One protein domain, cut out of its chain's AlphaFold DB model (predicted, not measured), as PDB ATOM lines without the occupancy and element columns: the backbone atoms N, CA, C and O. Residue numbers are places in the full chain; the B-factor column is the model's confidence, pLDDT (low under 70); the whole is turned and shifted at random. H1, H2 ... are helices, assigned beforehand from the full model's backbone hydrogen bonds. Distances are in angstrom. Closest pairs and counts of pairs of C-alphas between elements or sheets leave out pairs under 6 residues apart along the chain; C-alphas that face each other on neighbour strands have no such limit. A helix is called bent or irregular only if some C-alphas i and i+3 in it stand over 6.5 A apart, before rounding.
ATOM      1  N   SER A  26     128.482 151.977 162.155       56.09
ATOM      2  CA  SER A  26     129.374 152.087 161.004       56.09
ATOM      3  C   SER A  26     130.668 152.719 161.508       56.09
ATOM      4  O   SER A  26     130.737 153.934 161.694       56.09
ATOM      5  N   PHE A  27     131.654 151.887 161.842       56.75
ATOM      6  CA  PHE A  27     132.985 152.348 162.175       56.75
ATOM      7  C   PHE A  27     133.443 153.199 160.999       56.75
ATOM      8  O   PHE A  27     133.358 152.760 159.842       56.75
ATOM      9  N   ARG A  28     133.837 154.446 161.284       75.88
ATOM     10  CA  ARG A  28     134.380 155.345 160.260       75.88
ATOM     11  C   ARG A  28     135.435 154.548 159.490       75.88
ATOM     12  O   ARG A  28     136.169 153.799 160.130       75.88
ATOM     13  N   PRO A  29     135.540 154.675 158.156       74.75
ATOM     14  CA  PRO A  29     136.461 153.855 157.368       74.75
ATOM     15  C   PRO A  29     137.873 153.836 157.972       74.75
ATOM     16  O   PRO A  29     138.489 152.782 158.048       74.75
ATOM     17  N   ARG A  30     138.313 154.962 158.554       74.50
ATOM     18  CA  ARG A  30     139.566 155.084 159.313       74.50
ATOM     19  C   ARG A  30     139.738 154.056 160.442       74.50
ATOM     20  O   ARG A  30     140.817 153.508 160.578       74.50
ATOM     21  N   GLU A  31     138.702 153.755 161.216       85.00
ATOM     22  CA  GLU A  31     138.752 152.767 162.302       85.00
ATOM     23  C   GLU A  31     138.762 151.329 161.775       85.00
ATOM     24  O   GLU A  31     139.512 150.499 162.276       85.00
ATOM     25  N   LYS A  32     138.028 151.050 160.688       84.06
ATOM     26  CA  LYS A  32     138.096 149.748 160.002       84.06
ATOM     27  C   LYS A  32     139.496 149.482 159.451       84.06
ATOM     28  O   LYS A  32     140.001 148.375 159.606       84.06
ATOM     29  N   TYR A  33     140.130 150.496 158.855       90.62
ATOM     30  CA  TYR A  33     141.510 150.392 158.385       90.62
ATOM     31  C   TYR A  33     142.498 150.233 159.540       90.62
ATOM     32  O   TYR A  33     143.408 149.432 159.403       90.62
ATOM     33  N   LEU A  34     142.315 150.912 160.681       90.50
ATOM     34  CA  LEU A  34     143.179 150.712 161.854       90.50
ATOM     35  C   LEU A  34     143.069 149.290 162.416       90.50
ATOM     36  O   LEU A  34     144.093 148.665 162.675       90.50
ATOM     37  N   ILE A  35     141.856 148.750 162.547       90.44
ATOM     38  CA  ILE A  35     141.649 147.373 163.019       90.44
ATOM     39  C   ILE A  35     142.267 146.377 162.028       90.44
ATOM     40  O   ILE A  35     143.042 145.513 162.433       90.44
ATOM     41  N   LEU A  36     141.997 146.526 160.725       90.31
ATOM     42  CA  LEU A  36     142.599 145.677 159.691       90.31
ATOM     43  C   LEU A  36     144.124 145.787 159.657       90.31
ATOM     44  O   LEU A  36     144.792 144.777 159.474       90.31
ATOM     45  N   LEU A  37     144.683 146.980 159.854       92.44
ATOM     46  CA  LEU A  37     146.126 147.207 159.840       92.44
ATOM     47  C   LEU A  37     146.802 146.569 161.055       92.44
ATOM     48  O   LEU A  37     147.865 145.973 160.905       92.44
ATOM     49  N   VAL A  38     146.174 146.603 162.233       94.19
ATOM     50  CA  VAL A  38     146.672 145.880 163.415       94.19
ATOM     51  C   VAL A  38     146.617 144.368 163.192       94.19
ATOM     52  O   VAL A  38     147.608 143.696 163.442       94.19
ATOM     53  N   PHE A  39     145.524 143.821 162.653       93.81
ATOM     54  CA  PHE A  39     145.453 142.386 162.336       93.81
ATOM     55  C   PHE A  39     146.434 141.966 161.234       93.81
ATOM     56  O   PHE A  39     147.024 140.895 161.329       93.81
ATOM     57  N   LEU A  40     146.636 142.797 160.210       93.94
ATOM     58  CA  LEU A  40     147.576 142.529 159.122       93.94
ATOM     59  C   LEU A  40     149.024 142.576 159.615       93.94
ATOM     60  O   LEU A  40     149.795 141.674 159.313       93.94
ATOM     61  N   THR A  41     149.393 143.596 160.390       93.50
ATOM     62  CA  THR A  41     150.743 143.712 160.965       93.50
ATOM     63  C   THR A  41     151.004 142.622 161.996       93.50
ATOM     64  O   THR A  41     152.047 141.981 161.934       93.50
ATOM     65  N   PHE A  42     150.043 142.336 162.877       93.19
ATOM     66  CA  PHE A  42     150.124 141.216 163.812       93.19
ATOM     67  C   PHE A  42     150.227 139.880 163.076       93.19
ATOM     68  O   PHE A  42     151.064 139.060 163.426       93.19
ATOM     69  N   GLY A  43     149.447 139.688 162.009       91.06
ATOM     70  CA  GLY A  43     149.538 138.530 161.129       91.06
ATOM     71  C   GLY A  43     150.925 138.402 160.507       91.06
ATOM     72  O   GLY A  43     151.565 137.377 160.681       91.06
ATOM     73  N   VAL A  44     151.443 139.440 159.851       90.25
ATOM     74  CA  VAL A  44     152.784 139.419 159.240       90.25
ATOM     75  C   VAL A  44     153.885 139.205 160.282       90.25
ATOM     76  O   VAL A  44     154.838 138.496 159.993       90.25
ATOM     77  N   VAL A  45     153.764 139.747 161.496       91.00
ATOM     78  CA  VAL A  45     154.736 139.514 162.579       91.00
ATOM     79  C   VAL A  45     154.625 138.097 163.143       91.00
ATOM     80  O   VAL A  45     155.649 137.460 163.360       91.00
ATOM     81  N   CYS A  46     153.415 137.566 163.341       83.12
ATOM     82  CA  CYS A  46     153.211 136.189 163.796       83.12
ATOM     83  C   CYS A  46     153.646 135.180 162.735       83.12
ATOM     84  O   CYS A  46     154.421 134.290 163.047       83.12
ATOM     85  N   PHE A  47     153.198 135.322 161.488       81.00
ATOM     86  CA  PHE A  47     153.598 134.457 160.379       81.00
ATOM     87  C   PHE A  47     155.068 134.650 160.019       81.00
ATOM     88  O   PHE A  47     155.751 133.669 159.773       81.00
ATOM     89  N   GLY A  48     155.582 135.879 160.038       79.50
ATOM     90  CA  GLY A  48     156.997 136.173 159.824       79.50
ATOM     91  C   GLY A  48     157.869 135.596 160.934       79.50
ATOM     92  O   GLY A  48     158.890 134.990 160.640       79.50
ATOM     93  N   GLY A  49     157.435 135.684 162.193       79.94
ATOM     94  CA  GLY A  49     158.082 135.039 163.336       79.94
ATOM     95  C   GLY A  49     157.998 133.514 163.282       79.94
ATOM     96  O   GLY A  49     158.966 132.842 163.610       79.94
ATOM     97  N   PHE A  50     156.889 132.959 162.796       71.50
ATOM     98  CA  PHE A  50     156.706 131.519 162.583       71.50
ATOM     99  C   PHE A  50     157.483 130.999 161.364       71.50
ATOM    100  O   PHE A  50     157.885 129.845 161.328       71.50
ATOM    101  N   PHE A  51     157.744 131.856 160.377       68.00
ATOM    102  CA  PHE A  51     158.617 131.566 159.239       68.00
ATOM    103  C   PHE A  51     160.101 131.743 159.596       68.00
ATOM    104  O   PHE A  51     160.947 131.070 159.018       68.00
ATOM    105  N   PHE A  52     160.417 132.610 160.566       63.53
ATOM    106  CA  PHE A  52     161.741 132.722 161.194       63.53
ATOM    107  C   PHE A  52     162.000 131.630 162.244       63.53
ATOM    108  O   PHE A  52     163.155 131.286 162.485       63.53
ATOM    109  N   LEU A  53     160.947 131.038 162.821       62.78
ATOM    110  CA  LEU A  53     160.973 129.811 163.627       62.78
ATOM    111  C   LEU A  53     160.199 128.685 162.905       62.78
ATOM    112  O   LEU A  53     159.202 128.182 163.434       62.78
ATOM    113  N   PRO A  54     160.649 128.237 161.716       56.69
ATOM    114  CA  PRO A  54     159.993 127.152 160.985       56.69
ATOM    115  C   PRO A  54     160.053 125.808 161.734       56.69
ATOM    116  O   PRO A  54     159.408 124.846 161.322       56.69
ATOM    117  N   GLU A  55     160.775 125.740 162.858       56.28
ATOM    118  CA  GLU A  55     161.015 124.531 163.649       56.28
ATOM    119  C   GLU A  55     159.740 123.894 164.241       56.28
ATOM    120  O   GLU A  55     159.764 122.727 164.628       56.28
ATOM    121  N   PHE A  56     158.603 124.606 164.265       55.19
ATOM    122  CA  PHE A  56     157.333 124.060 164.774       55.19
ATOM    123  C   PHE A  56     156.149 124.127 163.794       55.19
ATOM    124  O   PHE A  56     155.051 123.686 164.133       55.19
ATOM    125  N   ALA A  57     156.351 124.632 162.573       54.16
ATOM    126  CA  ALA A  57     155.280 124.828 161.587       54.16
ATOM    127  C   ALA A  57     154.916 123.576 160.775       54.16
ATOM    128  O   ALA A  57     153.825 123.492 160.213       54.16
ATOM    129  N   GLY A  58     155.819 122.602 160.702       50.22
ATOM    130  CA  GLY A  58     155.527 121.268 160.191       50.22
ATOM    131  C   GLY A  58     155.581 120.301 161.358       50.22
ATOM    132  O   GLY A  58     156.627 120.198 161.990       50.22
ATOM    133  N   GLY A  59     154.480 119.612 161.666       48.47
ATOM    134  CA  GLY A  59     154.398 118.601 162.725       48.47
ATOM    135  C   GLY A  59     155.458 117.503 162.573       48.47
ATOM    136  O   GLY A  59     155.209 116.451 161.993       48.47
ATOM    137  N   GLY A  60     156.661 117.771 163.073       51.16
ATOM    138  CA  GLY A  60     157.852 116.991 162.764       51.16
ATOM    139  C   GLY A  60     159.091 117.431 163.539       51.16
ATOM    140  O   GLY A  60     160.192 117.144 163.085       51.16
ATOM    141  N   THR A  61     158.938 118.065 164.708       53.78
ATOM    142  CA  THR A  61     160.068 118.403 165.605       53.78
ATOM    143  C   THR A  61     160.898 117.160 165.981       53.78
ATOM    144  O   THR A  61     162.107 117.224 166.160       53.78
ATOM    145  N   VAL A  62     160.280 115.972 165.984       51.69
ATOM    146  CA  VAL A  62     160.986 114.691 166.167       51.69
ATOM    147  C   VAL A  62     161.787 114.262 164.930       51.69
ATOM    148  O   VAL A  62     162.826 113.623 165.055       51.69
ATOM    149  N   ASN A  63     161.340 114.639 163.729       54.22
ATOM    150  CA  ASN A  63     161.980 114.277 162.465       54.22
ATOM    151  C   ASN A  63     163.119 115.236 162.091       54.22
ATOM    152  O   ASN A  63     164.062 114.806 161.425       54.22
ATOM    153  N   SER A  64     163.061 116.508 162.503       57.97
ATOM    154  CA  SER A  64     164.126 117.490 162.256       57.97
ATOM    155  C   SER A  64     165.351 117.221 163.129       57.97
ATOM    156  O   SER A  64     166.443 117.076 162.585       57.97
ATOM    157  N   VAL A  65     165.178 117.013 164.439       58.75
ATOM    158  CA  VAL A  65     166.277 116.654 165.359       58.75
ATOM    159  C   VAL A  65     166.918 115.328 164.951       58.75
ATOM    160  O   VAL A  65     168.142 115.225 164.893       58.75
ATOM    161  N   PHE A  66     166.107 114.336 164.568       61.81
ATOM    162  CA  PHE A  66     166.602 113.055 164.061       61.81
ATOM    163  C   PHE A  66     167.373 113.209 162.739       61.81
ATOM    164  O   PHE A  66     168.428 112.600 162.568       61.81
ATOM    165  N   LYS A  67     166.910 114.062 161.811       65.19
ATOM    166  CA  LYS A  67     167.632 114.366 160.561       65.19
ATOM    167  C   LYS A  67     168.929 115.139 160.797       65.19
ATOM    168  O   LYS A  67     169.906 114.837 160.117       65.19
ATOM    169  N   VAL A  68     168.960 116.080 161.739       65.12
ATOM    170  CA  VAL A  68     170.166 116.842 162.109       65.12
ATOM    171  C   VAL A  68     171.195 115.922 162.764       65.12
ATOM    172  O   VAL A  68     172.347 115.925 162.340       65.12
ATOM    173  N   TYR A  69     170.777 115.040 163.680       61.34
ATOM    174  CA  TYR A  69     171.646 113.992 164.230       61.34
ATOM    175  C   TYR A  69     172.214 113.093 163.125       61.34
ATOM    176  O   TYR A  69     173.420 112.854 163.075       61.34
ATOM    177  N   LYS A  70     171.371 112.660 162.176       65.75
ATOM    178  CA  LYS A  70     171.805 111.839 161.034       65.75
ATOM    179  C   LYS A  70     172.753 112.582 160.089       65.75
ATOM    180  O   LYS A  70     173.627 111.962 159.489       65.75
ATOM    181  N   HIS A  71     172.582 113.893 159.919       62.81
ATOM    182  CA  HIS A  71     173.463 114.722 159.092       62.81
ATOM    183  C   HIS A  71     174.799 115.009 159.772       62.81
ATOM    184  O   HIS A  71     175.828 114.905 159.112       62.81
ATOM    185  N   MET A  72     174.813 115.272 161.079       57.47
ATOM    186  CA  MET A  72     176.053 115.436 161.843       57.47
ATOM    187  C   MET A  72     176.836 114.121 161.948       57.47
ATOM    188  O   MET A  72     178.053 114.123 161.798       57.47
ATOM    189  N   GLN A  73     176.149 112.984 162.085       61.97
ATOM    190  CA  GLN A  73     176.766 111.655 162.042       61.97
ATOM    191  C   GLN A  73     177.355 111.324 160.659       61.97
ATOM    192  O   GLN A  73     178.399 110.683 160.568       61.97
ATOM    193  N   LYS A  74     176.710 111.772 159.573       60.41
ATOM    194  CA  LYS A  74     177.184 111.553 158.196       60.41
ATOM    195  C   LYS A  74     178.293 112.527 157.775       60.41
ATOM    196  O   LYS A  74     179.089 112.175 156.912       60.41
ATOM    197  N   ALA A  75     178.346 113.721 158.367       58.06
ATOM    198  CA  ALA A  75     179.360 114.743 158.089       58.06
ATOM    199  C   ALA A  75     180.592 114.666 159.011       58.06
ATOM    200  O   ALA A  75     181.609 115.283 158.709       58.06
ATOM    201  N   GLY A  76     180.523 113.905 160.109       54.69
ATOM    202  CA  GLY A  76     181.617 113.713 161.063       54.69
ATOM    203  C   GLY A  76     182.284 112.329 161.124       54.69
ATOM    204  O   GLY A  76     182.743 111.987 162.210       54.69
TER     205      GLY A  76
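AT A GLANCE: This is residues 26 to 76 of the 224 residues of an uncharacterized protein of Laodelphax striatellus (UniProt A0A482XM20). What does the model look like? One long straight helix, H1, is followed by a shorter helix, H2, strung out beyond its end past a loop of eight residues, and the two helices do not pack on each other. What is it made of? The printed part has 51 residues with two named helices, H1 then H2, and no named strand; its class is all helix. What is its outline? It is an extended rod that spans 63 by 17 by 6 A, and the radius of gyration of the C-alphas is 19.5 A.

IN THESE COORDINATES: Where is the longest helix? H1 holds residues 29 to 52 and measures 33.2 A from C-alpha 29 at (136.461, 153.855, 157.368) to C-alpha 52 at (161.741, 132.722, 161.194). Where is the other? H2 holds residues 61 to 75, 21.0 A from first to last C-alpha, and ends with C-alpha 75 at (179.360, 114.743, 158.089).

HOW THE PARTS SIT: How does H1 stand to H2? They are apart: no C-alpha of the one is within 8 A of the other. Which stretches stand free? Residues 26 to 46, of which 29 to 46 belong to H1, stand free, and so do residues 66 to 76, of which 66 to 75 belong to H2; residues 48 to 54 and 58 to 63 stand free too. What do the backbones show? In H1 every O i to N i+4 pair is within hydrogen-bond range, and in H2 10 of 11 are. Neither helix is bent.

THE WHOLE: How far does it reach? The two C-alphas farthest apart, those of Ser 26 and Gly 76, are 64.8 A apart. Is it whole? The printed part has no cut, and the link from H1 to H2 is short, with 8 residues. Where is confidence low? The mean pLDDT of the printed part is 70.9, and residues 26 to 27 and 51 to 76 are under 70. The mean is 85 for H1 and 60 for H2.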